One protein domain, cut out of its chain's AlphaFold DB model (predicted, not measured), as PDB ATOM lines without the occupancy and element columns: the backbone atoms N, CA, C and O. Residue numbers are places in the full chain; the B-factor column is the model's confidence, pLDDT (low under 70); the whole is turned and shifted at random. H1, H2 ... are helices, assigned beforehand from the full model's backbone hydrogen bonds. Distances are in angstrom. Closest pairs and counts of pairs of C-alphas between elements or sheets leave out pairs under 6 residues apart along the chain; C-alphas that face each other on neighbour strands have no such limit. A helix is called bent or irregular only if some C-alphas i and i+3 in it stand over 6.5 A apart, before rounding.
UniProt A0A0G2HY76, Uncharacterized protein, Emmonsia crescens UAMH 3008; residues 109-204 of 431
ATOM      1  N   GLU A 109      70.568 -32.693  14.386       84.81
ATOM      2  CA  GLU A 109      69.588 -32.751  15.487       84.81
ATOM      3  C   GLU A 109      68.631 -33.955  15.372       84.81
ATOM      4  O   GLU A 109      68.212 -34.499  16.392       84.81
ATOM      5  N   CYS A 110      68.341 -34.443  14.160       83.75
ATOM      6  CA  CYS A 110      67.558 -35.667  13.975       83.75
ATOM      7  C   CYS A 110      68.305 -36.924  14.429       83.75
ATOM      8  O   CYS A 110      67.693 -37.817  15.011       83.75
ATOM      9  N   VAL A 111      69.620 -37.000  14.200       87.56
ATOM     10  CA  VAL A 111      70.452 -38.109  14.702       87.56
ATOM     11  C   VAL A 111      70.512 -38.076  16.231       87.56
ATOM     12  O   VAL A 111      70.390 -39.101  16.894       87.56
ATOM     13  N   LYS A 112      70.604 -36.877  16.805       86.25
ATOM     14  CA  LYS A 112      70.557 -36.637  18.252       86.25
ATOM     15  C   LYS A 112      69.206 -37.014  18.879       86.25
ATOM     16  O   LYS A 112      69.197 -37.531  19.994       86.25
ATOM     17  N   GLU A 113      68.075 -36.831  18.189       85.12
ATOM     18  CA  GLU A 113      66.788 -37.417  18.611       85.12
ATOM     19  C   GLU A 113      66.777 -38.947  18.489       85.12
ATOM     20  O   GLU A 113      66.422 -39.627  19.455       85.12
ATOM     21  N   LEU A 114      67.226 -39.494  17.354       85.62
ATOM     22  CA  LEU A 114      67.283 -40.936  17.077       85.62
ATOM     23  C   LEU A 114      68.073 -41.696  18.150       85.62
ATOM     24  O   LEU A 114      67.635 -42.740  18.628       85.62
ATOM     25  N   CYS A 115      69.204 -41.144  18.585       86.94
ATOM     26  CA  CYS A 115      70.059 -41.732  19.614       86.94
ATOM     27  C   CYS A 115      69.557 -41.498  21.050       86.94
ATOM     28  O   CYS A 115      69.970 -42.216  21.964       86.94
ATOM     29  N   ARG A 116      68.640 -40.543  21.264       85.31
ATOM     30  CA  ARG A 116      67.945 -40.334  22.548       85.31
ATOM     31  C   ARG A 116      66.743 -41.261  22.708       85.31
ATOM     32  O   ARG A 116      66.592 -41.868  23.766       85.31
ATOM     33  N   ASN A 117      65.882 -41.365  21.695       83.81
ATOM     34  CA  ASN A 117      64.694 -42.216  21.738       83.81
ATOM     35  C   ASN A 117      64.264 -42.675  20.326       83.81
ATOM     36  O   ASN A 117      63.376 -42.065  19.725       83.81
ATOM     37  N   PRO A 118      64.831 -43.778  19.797       82.06
ATOM     38  CA  PRO A 118      64.640 -44.168  18.396       82.06
ATOM     39  C   PRO A 118      63.193 -44.535  18.040       82.06
ATOM     40  O   PRO A 118      62.828 -44.517  16.871       82.06
ATOM     41  N   ARG A 119      62.347 -44.845  19.031       78.50
ATOM     42  CA  ARG A 119      60.932 -45.204  18.828       78.50
ATOM     43  C   ARG A 119      59.970 -44.012  18.839       78.50
ATOM     44  O   ARG A 119      58.791 -44.201  18.572       78.50
ATOM     45  N   VAL A 120      60.446 -42.807  19.155       75.56
ATOM     46  CA  VAL A 120      59.635 -41.574  19.201       75.56
ATOM     47  C   VAL A 120      60.241 -40.543  18.241       75.56
ATOM     48  O   VAL A 120      60.414 -39.373  18.571       75.56
ATOM     49  N   MET A 121      60.629 -41.004  17.049       69.00
ATOM     50  CA  MET A 121      61.288 -40.183  16.035       69.00
ATOM     51  C   MET A 121      60.344 -39.126  15.460       69.00
ATOM     52  O   MET A 121      59.379 -39.455  14.774       69.00
ATOM     53  N   ARG A 122      60.656 -37.849  15.711       67.94
ATOM     54  CA  ARG A 122      59.893 -36.689  15.209       67.94
ATOM     55  C   ARG A 122      60.488 -36.091  13.933       67.94
ATOM     56  O   ARG A 122      59.885 -35.216  13.315       67.94
ATOM     57  N   CYS A 123      61.672 -36.548  13.528       71.81
ATOM     58  CA  CYS A 123      62.306 -36.100  12.298       71.81
ATOM     59  C   CYS A 123      61.550 -36.609  11.064       71.81
ATOM     60  O   CYS A 123      61.564 -37.798  10.757       71.81
ATOM     61  N   GLN A 124      60.941 -35.679  10.338       72.06
ATOM     62  CA  GLN A 124      60.364 -35.877   9.011       72.06
ATOM     63  C   GLN A 124      60.893 -34.778   8.084       72.06
ATOM     64  O   GLN A 124      61.268 -33.698   8.558       72.06
ATOM     65  N   LYS A 125      60.909 -35.017   6.770       72.69
ATOM     66  CA  LYS A 125      61.284 -33.995   5.780       72.69
ATOM     67  C   LYS A 125      60.278 -32.830   5.839       72.69
ATOM     68  O   LYS A 125      59.070 -33.058   5.941       72.69
ATOM     69  N   GLY A 126      60.776 -31.593   5.876       69.44
ATOM     70  CA  GLY A 126      59.936 -30.394   5.796       69.44
ATOM     71  C   GLY A 126      59.371 -30.208   4.386       69.44
ATOM     72  O   GLY A 126      59.866 -30.827   3.443       69.44
ATOM     73  N   SER A 127      58.357 -29.353   4.247       69.44
ATOM     74  CA  SER A 127      57.758 -28.976   2.953       69.44
ATOM     75  C   SER A 127      58.812 -28.514   1.944       69.44
ATOM     76  O   SER A 127      58.839 -28.976   0.808       69.44
ATOM     77  N   ASP A 128      59.727 -27.667   2.403       67.94
ATOM     78  CA  ASP A 128      60.647 -26.907   1.554       67.94
ATOM     79  C   ASP A 128      61.952 -27.672   1.265       67.94
ATOM     80  O   ASP A 128      62.880 -27.135   0.661       67.94
ATOM     81  N   GLY A 129      62.090 -28.903   1.778       67.19
ATOM     82  CA  GLY A 129      63.285 -29.753   1.664       67.19
ATOM     83  C   GLY A 129      64.544 -29.263   2.401       67.19
ATOM     84  O   GLY A 129      65.382 -30.085   2.767       67.19
ATOM     85  N   SER A 130      64.668 -27.958   2.661       68.56
ATOM     86  CA  SER A 130      65.826 -27.290   3.277       68.56
ATOM     87  C   SER A 130      65.994 -27.563   4.777       68.56
ATOM     88  O   SER A 130      67.104 -27.481   5.306       68.56
ATOM     89  N   LYS A 131      64.901 -27.907   5.470       77.31
ATOM     90  CA  LYS A 131      64.883 -28.293   6.885       77.31
ATOM     91  C   LYS A 131      64.035 -29.546   7.108       77.31
ATOM     92  O   LYS A 131      63.143 -29.867   6.325       77.31
ATOM     93  N   CYS A 132      64.269 -30.233   8.222       82.06
ATOM     94  CA  CYS A 132      63.323 -31.207   8.764       82.06
ATOM     95  C   CYS A 132      62.263 -30.513   9.641       82.06
ATOM     96  O   CYS A 132      62.530 -29.464  10.233       82.06
ATOM     97  N   ARG A 133      61.087 -31.138   9.797       77.88
ATOM     98  CA  ARG A 133      59.987 -30.615  10.631       77.88
ATOM     99  C   ARG A 133      60.412 -30.350  12.082       77.88
ATOM    100  O   ARG A 133      59.988 -29.360  12.660       77.88
ATOM    101  N   HIS A 134      61.301 -31.177  12.651       79.62
ATOM    102  CA  HIS A 134      61.837 -30.952  14.001       79.62
ATOM    103  C   HIS A 134      62.629 -29.641  14.097       79.62
ATOM    104  O   HIS A 134      62.397 -28.850  15.008       79.62
ATOM    105  N   CYS A 135      63.594 -29.410  13.199       82.56
ATOM    106  CA  CYS A 135      64.422 -28.202  13.247       82.56
ATOM    107  C   CYS A 135      63.599 -26.949  12.966       82.56
ATOM    108  O   CYS A 135      63.861 -25.922  13.578       82.56
ATOM    109  N   ASP A 136      62.592 -27.037  12.101       83.38
ATOM    110  CA  ASP A 136      61.726 -25.899  11.806       83.38
ATOM    111  C   ASP A 136      60.829 -25.541  13.006       83.38
ATOM    112  O   ASP A 136      60.899 -24.416  13.503       83.38
ATOM    113  N   ALA A 137      60.127 -26.527  13.583       81.62
ATOM    114  CA  ALA A 137      59.288 -26.361  14.776       81.62
ATOM    115  C   ALA A 137      60.068 -26.054  16.075       81.62
ATOM    116  O   ALA A 137      59.479 -25.625  17.063       81.62
ATOM    117  N   THR A 138      61.387 -26.274  16.099       81.69
ATOM    118  CA  THR A 138      62.272 -25.857  17.210       81.69
ATOM    119  C   THR A 138      63.158 -24.656  16.863       81.69
ATOM    120  O   THR A 138      64.021 -24.291  17.659       81.69
ATOM    121  N   HIS A 139      62.957 -24.053  15.686       78.94
ATOM    122  CA  HIS A 139      63.711 -22.915  15.143       78.94
ATOM    123  C   HIS A 139      65.247 -23.093  15.155       78.94
ATOM    124  O   HIS A 139      66.007 -22.134  15.290       78.94
ATOM    125  N   LYS A 140      65.724 -24.333  14.997       82.31
ATOM    126  CA  LYS A 140      67.150 -24.694  14.970       82.31
ATOM    127  C   LYS A 140      67.718 -24.708  13.554       82.31
ATOM    128  O   LYS A 140      67.029 -25.016  12.580       82.31
ATOM    129  N   ILE A 141      69.031 -24.509  13.457       80.31
ATOM    130  CA  ILE A 141      69.785 -24.711  12.216       80.31
ATOM    131  C   ILE A 141      69.773 -26.205  11.853       80.31
ATOM    132  O   ILE A 141      70.223 -27.062  12.615       80.31
ATOM    133  N   CYS A 142      69.251 -26.525  10.671       82.81
ATOM    134  CA  CYS A 142      69.139 -27.892  10.168       82.81
ATOM    135  C   CYS A 142      70.446 -28.340   9.486       82.81
ATOM    136  O   CYS A 142      70.501 -28.474   8.268       82.81
ATOM    137  N   LEU A 143      71.512 -28.541  10.272       82.69
ATOM    138  CA  LEU A 143      72.846 -28.858   9.744       82.69
ATOM    139  C   LEU A 143      72.859 -30.168   8.919       82.69
ATOM    140  O   LEU A 143      72.538 -31.227   9.477       82.69
ATOM    141  N   PRO A 144      73.252 -30.130   7.629       82.38
ATOM    142  CA  PRO A 144      73.453 -31.332   6.828       82.38
ATOM    143  C   PRO A 144      74.688 -32.093   7.320       82.38
ATOM    144  O   PRO A 144      75.675 -31.496   7.750       82.38
ATOM    145  N   ILE A 145      74.642 -33.421   7.255       85.06
ATOM    146  CA  ILE A 145      75.731 -34.273   7.742       85.06
ATOM    147  C   ILE A 145      76.797 -34.425   6.639       85.06
ATOM    148  O   ILE A 145      76.441 -34.783   5.513       85.06
ATOM    149  N   PRO A 146      78.094 -34.191   6.924       83.19
ATOM    150  CA  PRO A 146      79.174 -34.395   5.959       83.19
ATOM    151  C   PRO A 146      79.205 -35.818   5.381       83.19
ATOM    152  O   PRO A 146      79.050 -36.796   6.113       83.19
ATOM    153  N   GLN A 147      79.481 -35.944   4.077       83.50
ATOM    154  CA  GLN A 147      79.491 -37.234   3.361       83.50
ATOM    155  C   GLN A 147      80.446 -38.274   3.978       83.50
ATOM    156  O   GLN A 147      80.129 -39.460   4.036       83.50
ATOM    157  N   ILE A 148      81.580 -37.824   4.518       83.69
ATOM    158  CA  ILE A 148      82.554 -38.659   5.238       83.69
ATOM    159  C   ILE A 148      81.967 -39.361   6.480       83.69
ATOM    160  O   ILE A 148      82.444 -40.426   6.857       83.69
ATOM    161  N   LEU A 149      80.885 -38.831   7.066       87.81
ATOM    162  CA  LEU A 149      80.195 -39.412   8.225       87.81
ATOM    163  C   LEU A 149      78.981 -40.281   7.850       87.81
ATOM    164  O   LEU A 149      78.321 -40.827   8.738       87.81
ATOM    165  N   MET A 150      78.680 -40.468   6.558       86.19
ATOM    166  CA  MET A 150      77.609 -41.380   6.125       86.19
ATOM    167  C   MET A 150      77.769 -42.820   6.650       86.19
ATOM    168  O   MET A 150      76.757 -43.387   7.063       86.19
ATOM    169  N   PRO A 151      78.977 -43.423   6.739       88.19
ATOM    170  CA  PRO A 151      79.133 -44.761   7.319       88.19
ATOM    171  C   PRO A 151      78.663 -44.845   8.780       88.19
ATOM    172  O   PRO A 151      77.985 -45.805   9.151       88.19
ATOM    173  N   ARG A 152      78.939 -43.811   9.594       90.38
ATOM    174  CA  ARG A 152      78.422 -43.692  10.970       90.38
ATOM    175  C   ARG A 152      76.912 -43.538  10.994       90.38
ATOM    176  O   ARG A 152      76.245 -44.213  11.770       90.38
ATOM    177  N   LEU A 153      76.368 -42.678  10.131       88.62
ATOM    178  CA  LEU A 153      74.927 -42.461  10.038       88.62
ATOM    179  C   LEU A 153      74.186 -43.766   9.718       88.62
ATOM    180  O   LEU A 153      73.205 -44.091  10.383       88.62
ATOM    181  N   VAL A 154      74.692 -44.549   8.762       88.94
ATOM    182  CA  VAL A 154      74.142 -45.862   8.394       88.94
ATOM    183  C   VAL A 154      74.256 -46.862   9.553       88.94
ATOM    184  O   VAL A 154      73.297 -47.586   9.822       88.94
ATOM    185  N   ALA A 155      75.373 -46.882  10.291       91.38
ATOM    186  CA  ALA A 155      75.528 -47.727  11.479       91.38
ATOM    187  C   ALA A 155      74.524 -47.360  12.591       91.38
ATOM    188  O   ALA A 155      73.806 -48.228  13.091       91.38
ATOM    189  N   ILE A 156      74.410 -46.068  12.916       91.38
ATOM    190  CA  ILE A 156      73.453 -45.524  13.888       91.38
ATOM    191  C   ILE A 156      72.013 -45.869  13.489       91.38
ATOM    192  O   ILE A 156      71.260 -46.405  14.304       91.38
ATOM    193  N   GLN A 157      71.633 -45.623  12.231       88.62
ATOM    194  CA  GLN A 157      70.297 -45.937  11.720       88.62
ATOM    195  C   GLN A 157      70.012 -47.443  11.773       88.62
ATOM    196  O   GLN A 157      68.941 -47.836  12.227       88.62
ATOM    197  N   LYS A 158      70.976 -48.305  11.418       90.62
ATOM    198  CA  LYS A 158      70.837 -49.768  11.515       90.62
ATOM    199  C   LYS A 158      70.596 -50.238  12.957       90.62
ATOM    200  O   LYS A 158      69.720 -51.075  13.184       90.62
ATOM    201  N   ILE A 159      71.325 -49.694  13.936       90.81
ATOM    202  CA  ILE A 159      71.121 -50.017  15.361       90.81
ATOM    203  C   ILE A 159      69.760 -49.486  15.844       90.81
ATOM    204  O   ILE A 159      69.030 -50.200  16.531       90.81
ATOM    205  N   ALA A 160      69.381 -48.267  15.453       89.50
ATOM    206  CA  ALA A 160      68.103 -47.668  15.823       89.50
ATOM    207  C   ALA A 160      66.902 -48.448  15.258       89.50
ATOM    208  O   ALA A 160      66.004 -48.806  16.019       89.50
ATOM    209  N   SER A 161      66.914 -48.805  13.969       87.88
ATOM    210  CA  SER A 161      65.899 -49.671  13.352       87.88
ATOM    211  C   SER A 161      65.795 -51.022  14.061       87.88
ATOM    212  O   SER A 161      64.688 -51.482  14.325       87.88
ATOM    213  N   SER A 162      66.927 -51.606  14.469       89.12
ATOM    214  CA  SER A 162      66.984 -52.845  15.259       89.12
ATOM    215  C   SER A 162      66.365 -52.723  16.668       89.12
ATOM    216  O   SER A 162      65.999 -53.731  17.268       89.12
ATOM    217  N   ILE A 163      66.211 -51.508  17.211       87.69
ATOM    218  CA  ILE A 163      65.484 -51.230  18.470       87.69
ATOM    219  C   ILE A 163      63.999 -50.938  18.204       87.69
ATOM    220  O   ILE A 163      63.144 -51.249  19.039       87.69
ATOM    221  N   ILE A 164      63.676 -50.338  17.055       85.69
ATOM    222  CA  ILE A 164      62.294 -50.076  16.630       85.69
ATOM    223  C   ILE A 164      61.564 -51.397  16.352       85.69
ATOM    224  O   ILE A 164      60.445 -51.568  16.825       85.69
ATOM    225  N   THR A 165      62.207 -52.350  15.667       86.00
ATOM    226  CA  THR A 165      61.613 -53.656  15.327       86.00
ATOM    227  C   THR A 165      61.614 -54.678  16.470       86.00
ATOM    228  O   THR A 165      60.879 -55.661  16.396       86.00
ATOM    229  N   SER A 166      62.393 -54.474  17.541       84.00
ATOM    230  CA  SER A 166      62.346 -55.345  18.725       84.00
ATOM    231  C   SER A 166      60.981 -55.280  19.431       84.00
ATOM    232  O   SER A 166      60.540 -54.174  19.759       84.00
ATOM    233  N   PRO A 167      60.357 -56.425  19.771       75.50
ATOM    234  CA  PRO A 167      59.155 -56.468  20.604       75.50
ATOM    235  C   PRO A 167      59.340 -55.842  21.997       75.50
ATOM    236  O   PRO A 167      60.451 -55.716  22.509       75.50
ATOM    237  N   ASN A 168      58.221 -55.504  22.648       67.81
ATOM    238  CA  ASN A 168      58.175 -55.039  24.045       67.81
ATOM    239  C   ASN A 168      57.933 -56.163  25.070       67.81
ATOM    240  O   ASN A 168      57.716 -55.882  26.246       67.81
ATOM    241  N   ALA A 169      57.927 -57.426  24.637       67.69
ATOM    242  CA  ALA A 169      57.676 -58.564  25.514       67.69
ATOM    243  C   ALA A 169      58.804 -58.758  26.546       67.69
ATOM    244  O   ALA A 169      59.979 -58.491  26.263       67.69
ATOM    245  N   LEU A 170      58.452 -59.288  27.726       55.75
ATOM    246  CA  LEU A 170      59.444 -59.766  28.690       55.75
ATOM    247  C   LEU A 170      60.364 -60.794  28.005       55.75
ATOM    248  O   LEU A 170      59.901 -61.635  27.239       55.75
ATOM    249  N   GLY A 171      61.671 -60.676  28.249       67.38
ATOM    250  CA  GLY A 171      62.724 -61.433  27.559       67.38
ATOM    251  C   GLY A 171      63.549 -60.615  26.554       67.38
ATOM    252  O   GLY A 171      64.718 -60.920  26.360       67.38
ATOM    253  N   TRP A 172      63.015 -59.528  25.978       70.62
ATOM    254  CA  TRP A 172      63.772 -58.669  25.040       70.62
ATOM    255  C   TRP A 172      64.442 -57.445  25.692       70.62
ATOM    256  O   TRP A 172      65.162 -56.707  25.020       70.62
ATOM    257  N   SER A 173      64.229 -57.227  26.996       79.50
ATOM    258  CA  SER A 173      64.739 -56.064  27.745       79.50
ATOM    259  C   SER A 173      66.254 -55.887  27.624       79.50
ATOM    260  O   SER A 173      66.730 -54.782  27.350       79.50
ATOM    261  N   ASP A 174      67.008 -56.971  27.793       84.56
ATOM    262  CA  ASP A 174      68.465 -56.907  27.922       84.56
ATOM    263  C   ASP A 174      69.130 -56.710  26.559       84.56
ATOM    264  O   ASP A 174      69.997 -55.852  26.415       84.56
ATOM    265  N   GLU A 175      68.630 -57.386  25.523       86.06
ATOM    266  CA  GLU A 175      69.067 -57.195  24.137       86.06
ATOM    267  C   GLU A 175      68.720 -55.787  23.617       86.06
ATOM    268  O   GLU A 175      69.547 -55.119  22.994       86.06
ATOM    269  N   VAL A 176      67.534 -55.257  23.942       86.62
ATOM    270  CA  VAL A 176      67.184 -53.857  23.641       86.62
ATOM    271  C   VAL A 176      68.070 -52.879  24.424       86.62
ATOM    272  O   VAL A 176      68.424 -51.819  23.903       86.62
ATOM    273  N   SER A 177      68.460 -53.210  25.654       88.50
ATOM    274  CA  SER A 177      69.353 -52.382  26.478       88.50
ATOM    275  C   SER A 177      70.799 -52.408  25.974       88.50
ATOM    276  O   SER A 177      71.446 -51.361  25.933       88.50
ATOM    277  N   HIS A 178      71.269 -53.561  25.493       90.94
ATOM    278  CA  HIS A 178      72.539 -53.720  24.796       90.94
ATOM    279  C   HIS A 178      72.562 -52.899  23.498       90.94
ATOM    280  O   HIS A 178      73.418 -52.029  23.341       90.94
ATOM    281  N   ARG A 179      71.544 -53.031  22.632       91.19
ATOM    282  CA  ARG A 179      71.405 -52.199  21.419       91.19
ATOM    283  C   ARG A 179      71.384 -50.697  21.744       91.19
ATOM    284  O   ARG A 179      72.055 -49.918  21.071       91.19
ATOM    285  N   LYS A 180      70.692 -50.270  22.811       91.06
ATOM    286  CA  LYS A 180      70.707 -48.873  23.310       91.06
ATOM    287  C   LYS A 180      72.073 -48.422  23.854       91.06
ATOM    288  O   LYS A 180      72.338 -47.220  23.894       91.06
ATOM    289  N   LYS A 181      72.933 -49.333  24.319       93.19
ATOM    290  CA  LYS A 181      74.327 -49.029  24.688       93.19
ATOM    291  C   LYS A 181      75.144 -48.764  23.420       93.19
ATOM    292  O   LYS A 181      75.633 -47.648  23.273       93.19
ATOM    293  N   CYS A 182      75.132 -49.692  22.461       93.25
ATOM    294  CA  CYS A 182      75.828 -49.542  21.178       93.25
ATOM    295  C   CYS A 182      75.383 -48.290  20.397       93.25
ATOM    296  O   CYS A 182      76.215 -47.585  19.836       93.25
ATOM    297  N   LEU A 183      74.083 -47.958  20.415       93.56
ATOM    298  CA  LEU A 183      73.544 -46.751  19.772       93.56
ATOM    299  C   LEU A 183      74.147 -45.457  20.339       93.56
ATOM    300  O   LEU A 183      74.371 -44.505  19.594       93.56
ATOM    301  N   ARG A 184      74.409 -45.414  21.653       92.50
ATOM    302  CA  ARG A 184      75.060 -44.271  22.312       92.50
ATOM    303  C   ARG A 184      76.569 -44.266  22.088       92.50
ATOM    304  O   ARG A 184      77.152 -43.194  22.019       92.50
ATOM    305  N   GLU A 185      77.190 -45.431  21.948       94.88
ATOM    306  CA  GLU A 185      78.623 -45.555  21.665       94.88
ATOM    307  C   GLU A 185      78.955 -45.049  20.253       94.88
ATOM    308  O   GLU A 185      79.767 -44.134  20.129       94.88
ATOM    309  N   GLU A 186      78.250 -45.513  19.213       94.19
ATOM    310  CA  GLU A 186      78.402 -44.967  17.851       94.19
ATOM    311  C   GLU A 186      77.998 -43.487  17.764       94.19
ATOM    312  O   GLU A 186      78.684 -42.707  17.106       94.19
ATOM    313  N   TYR A 187      76.948 -43.054  18.476       92.81
ATOM    314  CA  TYR A 187      76.581 -41.634  18.539       92.81
ATOM    315  C   TYR A 187      77.680 -40.762  19.163       92.81
ATOM    316  O   TYR A 187      77.984 -39.697  18.637       92.81
ATOM    317  N   ASN A 188      78.306 -41.208  20.257       93.56
ATOM    318  CA  ASN A 188      79.394 -40.472  20.906       93.56
ATOM    319  C   ASN A 188      80.643 -40.373  20.014       93.56
ATOM    320  O   ASN A 188      81.406 -39.415  20.139       93.56
ATOM    321  N   ILE A 189      80.865 -41.350  19.130       93.31
ATOM    322  CA  ILE A 189      81.938 -41.300  18.132       93.31
ATOM    323  C   ILE A 189      81.561 -40.320  17.012       93.31
ATOM    324  O   ILE A 189      82.303 -39.376  16.761       93.31
ATOM    325  N   PHE A 190      80.370 -40.469  16.423       91.75
ATOM    326  CA  PHE A 190      79.828 -39.564  15.405       91.75
ATOM    327  C   PHE A 190      79.791 -38.096  15.864       91.75
ATOM    328  O   PHE A 190      80.129 -37.208  15.087       91.75
ATOM    329  N   GLN A 191      79.432 -37.831  17.127       90.94
ATOM    330  CA  GLN A 191      79.431 -36.478  17.686       90.94
ATOM    331  C   GLN A 191      80.852 -35.885  17.733       90.94
ATOM    332  O   GLN A 191      81.036 -34.747  17.318       90.94
ATOM    333  N   LYS A 192      81.868 -36.654  18.146       91.50
ATOM    334  CA  LYS A 192      83.267 -36.187  18.124       91.50
ATOM    335  C   LYS A 192      83.787 -35.972  16.704       91.50
ATOM    336  O   LYS A 192      84.482 -34.992  16.447       91.50
ATOM    337  N   GLU A 193      83.450 -36.876  15.785       90.81
ATOM    338  CA  GLU A 193      83.838 -36.772  14.377       90.81
ATOM    339  C   GLU A 193      83.197 -35.527  13.718       90.81
ATOM    340  O   GLU A 193      83.891 -34.783  13.027       90.81
ATOM    341  N   ILE A 194      81.915 -35.217  13.982       87.31
ATOM    342  CA  ILE A 194      81.261 -34.017  13.424       87.31
ATOM    343  C   ILE A 194      81.688 -32.710  14.109       87.31
ATOM    344  O   ILE A 194      81.857 -31.710  13.416       87.31
ATOM    345  N   GLU A 195      81.932 -32.701  15.424       87.25
ATOM    346  CA  GLU A 195      82.502 -31.544  16.135       87.25
ATOM    347  C   GLU A 195      83.897 -31.196  15.588       87.25
ATOM    348  O   GLU A 195      84.172 -30.032  15.290       87.25
ATOM    349  N   GLY A 196      84.739 -32.210  15.351       84.69
ATOM    350  CA  GLY A 196      86.037 -32.045  14.694       84.69
ATOM    351  C   GLY A 196      85.928 -31.514  13.260       84.69
ATOM    352  O   GLY A 196      86.716 -30.653  12.867       84.69
ATOM    353  N   HIS A 197      84.929 -31.955  12.489       80.75
ATOM    354  CA  HIS A 197      84.679 -31.405  11.153       80.75
ATOM    355  C   HIS A 197      84.211 -29.948  11.177       80.75
ATOM    356  O   HIS A 197      84.693 -29.169  10.358       80.75
ATOM    357  N   ILE A 198      83.324 -29.563  12.100       78.00
ATOM    358  CA  ILE A 198      82.834 -28.181  12.214       78.00
ATOM    359  C   ILE A 198      83.999 -27.241  12.556       78.00
ATOM    360  O   ILE A 198      84.274 -26.315  11.790       78.00
ATOM    361  N   ALA A 199      84.759 -27.544  13.615       75.94
ATOM    362  CA  ALA A 199      85.931 -26.755  14.005       75.94
ATOM    363  C   ALA A 199      87.007 -26.712  12.898       75.94
ATOM    364  O   ALA A 199      87.591 -25.662  12.628       75.94
ATOM    365  N   GLY A 200      87.234 -27.831  12.199       63.50
ATOM    366  CA  GLY A 200      88.138 -27.888  11.049       63.50
ATOM    367  C   GLY A 200      87.681 -27.020   9.870       63.50
ATOM    368  O   GLY A 200      88.513 -26.394   9.214       63.50
ATOM    369  N   THR A 201      86.370 -26.921   9.614       59.97
ATOM    370  CA  THR A 201      85.846 -26.012   8.582       59.97
ATOM    371  C   THR A 201      85.953 -24.542   8.976       59.97
ATOM    372  O   THR A 201      86.285 -23.732   8.117       59.97
ATOM    373  N   GLU A 202      85.763 -24.185  10.249       52.34
ATOM    374  CA  GLU A 202      85.969 -22.806  10.719       52.34
ATOM    375  C   GLU A 202      87.431 -22.360  10.536       52.34
ATOM    376  O   GLU A 202      87.677 -21.253  10.063       52.34
ATOM    377  N   MET A 203      88.406 -23.247  10.777       39.16
ATOM    378  CA  MET A 203      89.825 -22.966  10.493       39.16
ATOM    379  C   MET A 203      90.145 -22.837   8.993       39.16
ATOM    380  O   MET A 203      91.068 -22.107   8.629       39.16
ATOM    381  N   MET A 204      89.390 -23.500   8.107       37.50
ATOM    382  CA  MET A 204      89.508 -23.302   6.652       37.50
ATOM    383  C   MET A 204      88.921 -21.965   6.174       37.50
ATOM    384  O   MET A 204      89.346 -21.466   5.134       37.50
TER     385      MET A 204
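What this domain is: This is residues 109 to 204 of the 431 residues of an uncharacterized protein of Emmonsia crescens UAMH 3008 (UniProt A0A0G2HY76). This is a long helical hairpin, H3 and H4, with the short helix H1 packed on both of its arms. Small H2 and the long loop before it, residues 117 to 132, lie beyond H1, with H2 near H1's first residue and away from H3 and H4; residues 169 to 174 and 199 to 204 stick out. The printed part has 96 residues, with four named helices in the order H1, H2, H3, H4 and no named strand; the class is all helix. It is only just compact, close to loose, with a radius of gyration of the C-alphas of 14.9 A, and elongated, spanning 50 by 30 by 18 A.

Where its parts are: Find C-alpha 109 at (69.588, -32.751, 15.487); there H1, residues 109 to 116, begins. Next come H2, residues 133 to 137, and H3, residues 147 to 164, 25.2 A long from C-alpha 147 at (79.491, -37.234, 3.361). H4, residues 173 to 204, runs 46.2 A to C-alpha 204 at (89.508, -23.302, 6.652).

How they stand to each other: Look first at H1: its residue Glu 109 is 7.2 A from Cys 135 of H2 between C-alphas, the closest pair of two helices close but not clearly touching. H1 touches H3, with residues 153 to 160 of H3 alone, closest at the C-alphas of Leu 114 and Ala 160, 6.9 A, at a steep tilt of 40 degrees, the same way. H1 touches H4, with residues 183 to 187 of H4 alone, closest at the C-alphas of Cys 115 and Leu 183, 6.1 A. H3 and H4 form a hairpin, touching at a shallow tilt of 19 degrees, opposite ways, with the closest C-alphas, Ile 159 and Leu 183, 6.0 A apart. H3 has a kink of 25 degrees near residue 154 and is irregular, with C-alphas 148 and 151 7.3 A apart. Each O i to N i+4 pair is within hydrogen-bond range in H1 and H2, against 12 of 14 in H3 and 27 of 28 in H4.

The domain as a whole: The farthest C-alphas, Leu 170 and Met 204, are 52.1 A apart. The printed part has no cut; the link from H1 to H2 is long. Look for pLDDT under 70 at residues 121 to 122, 126 to 130, 168 to 171 and 200 to 204.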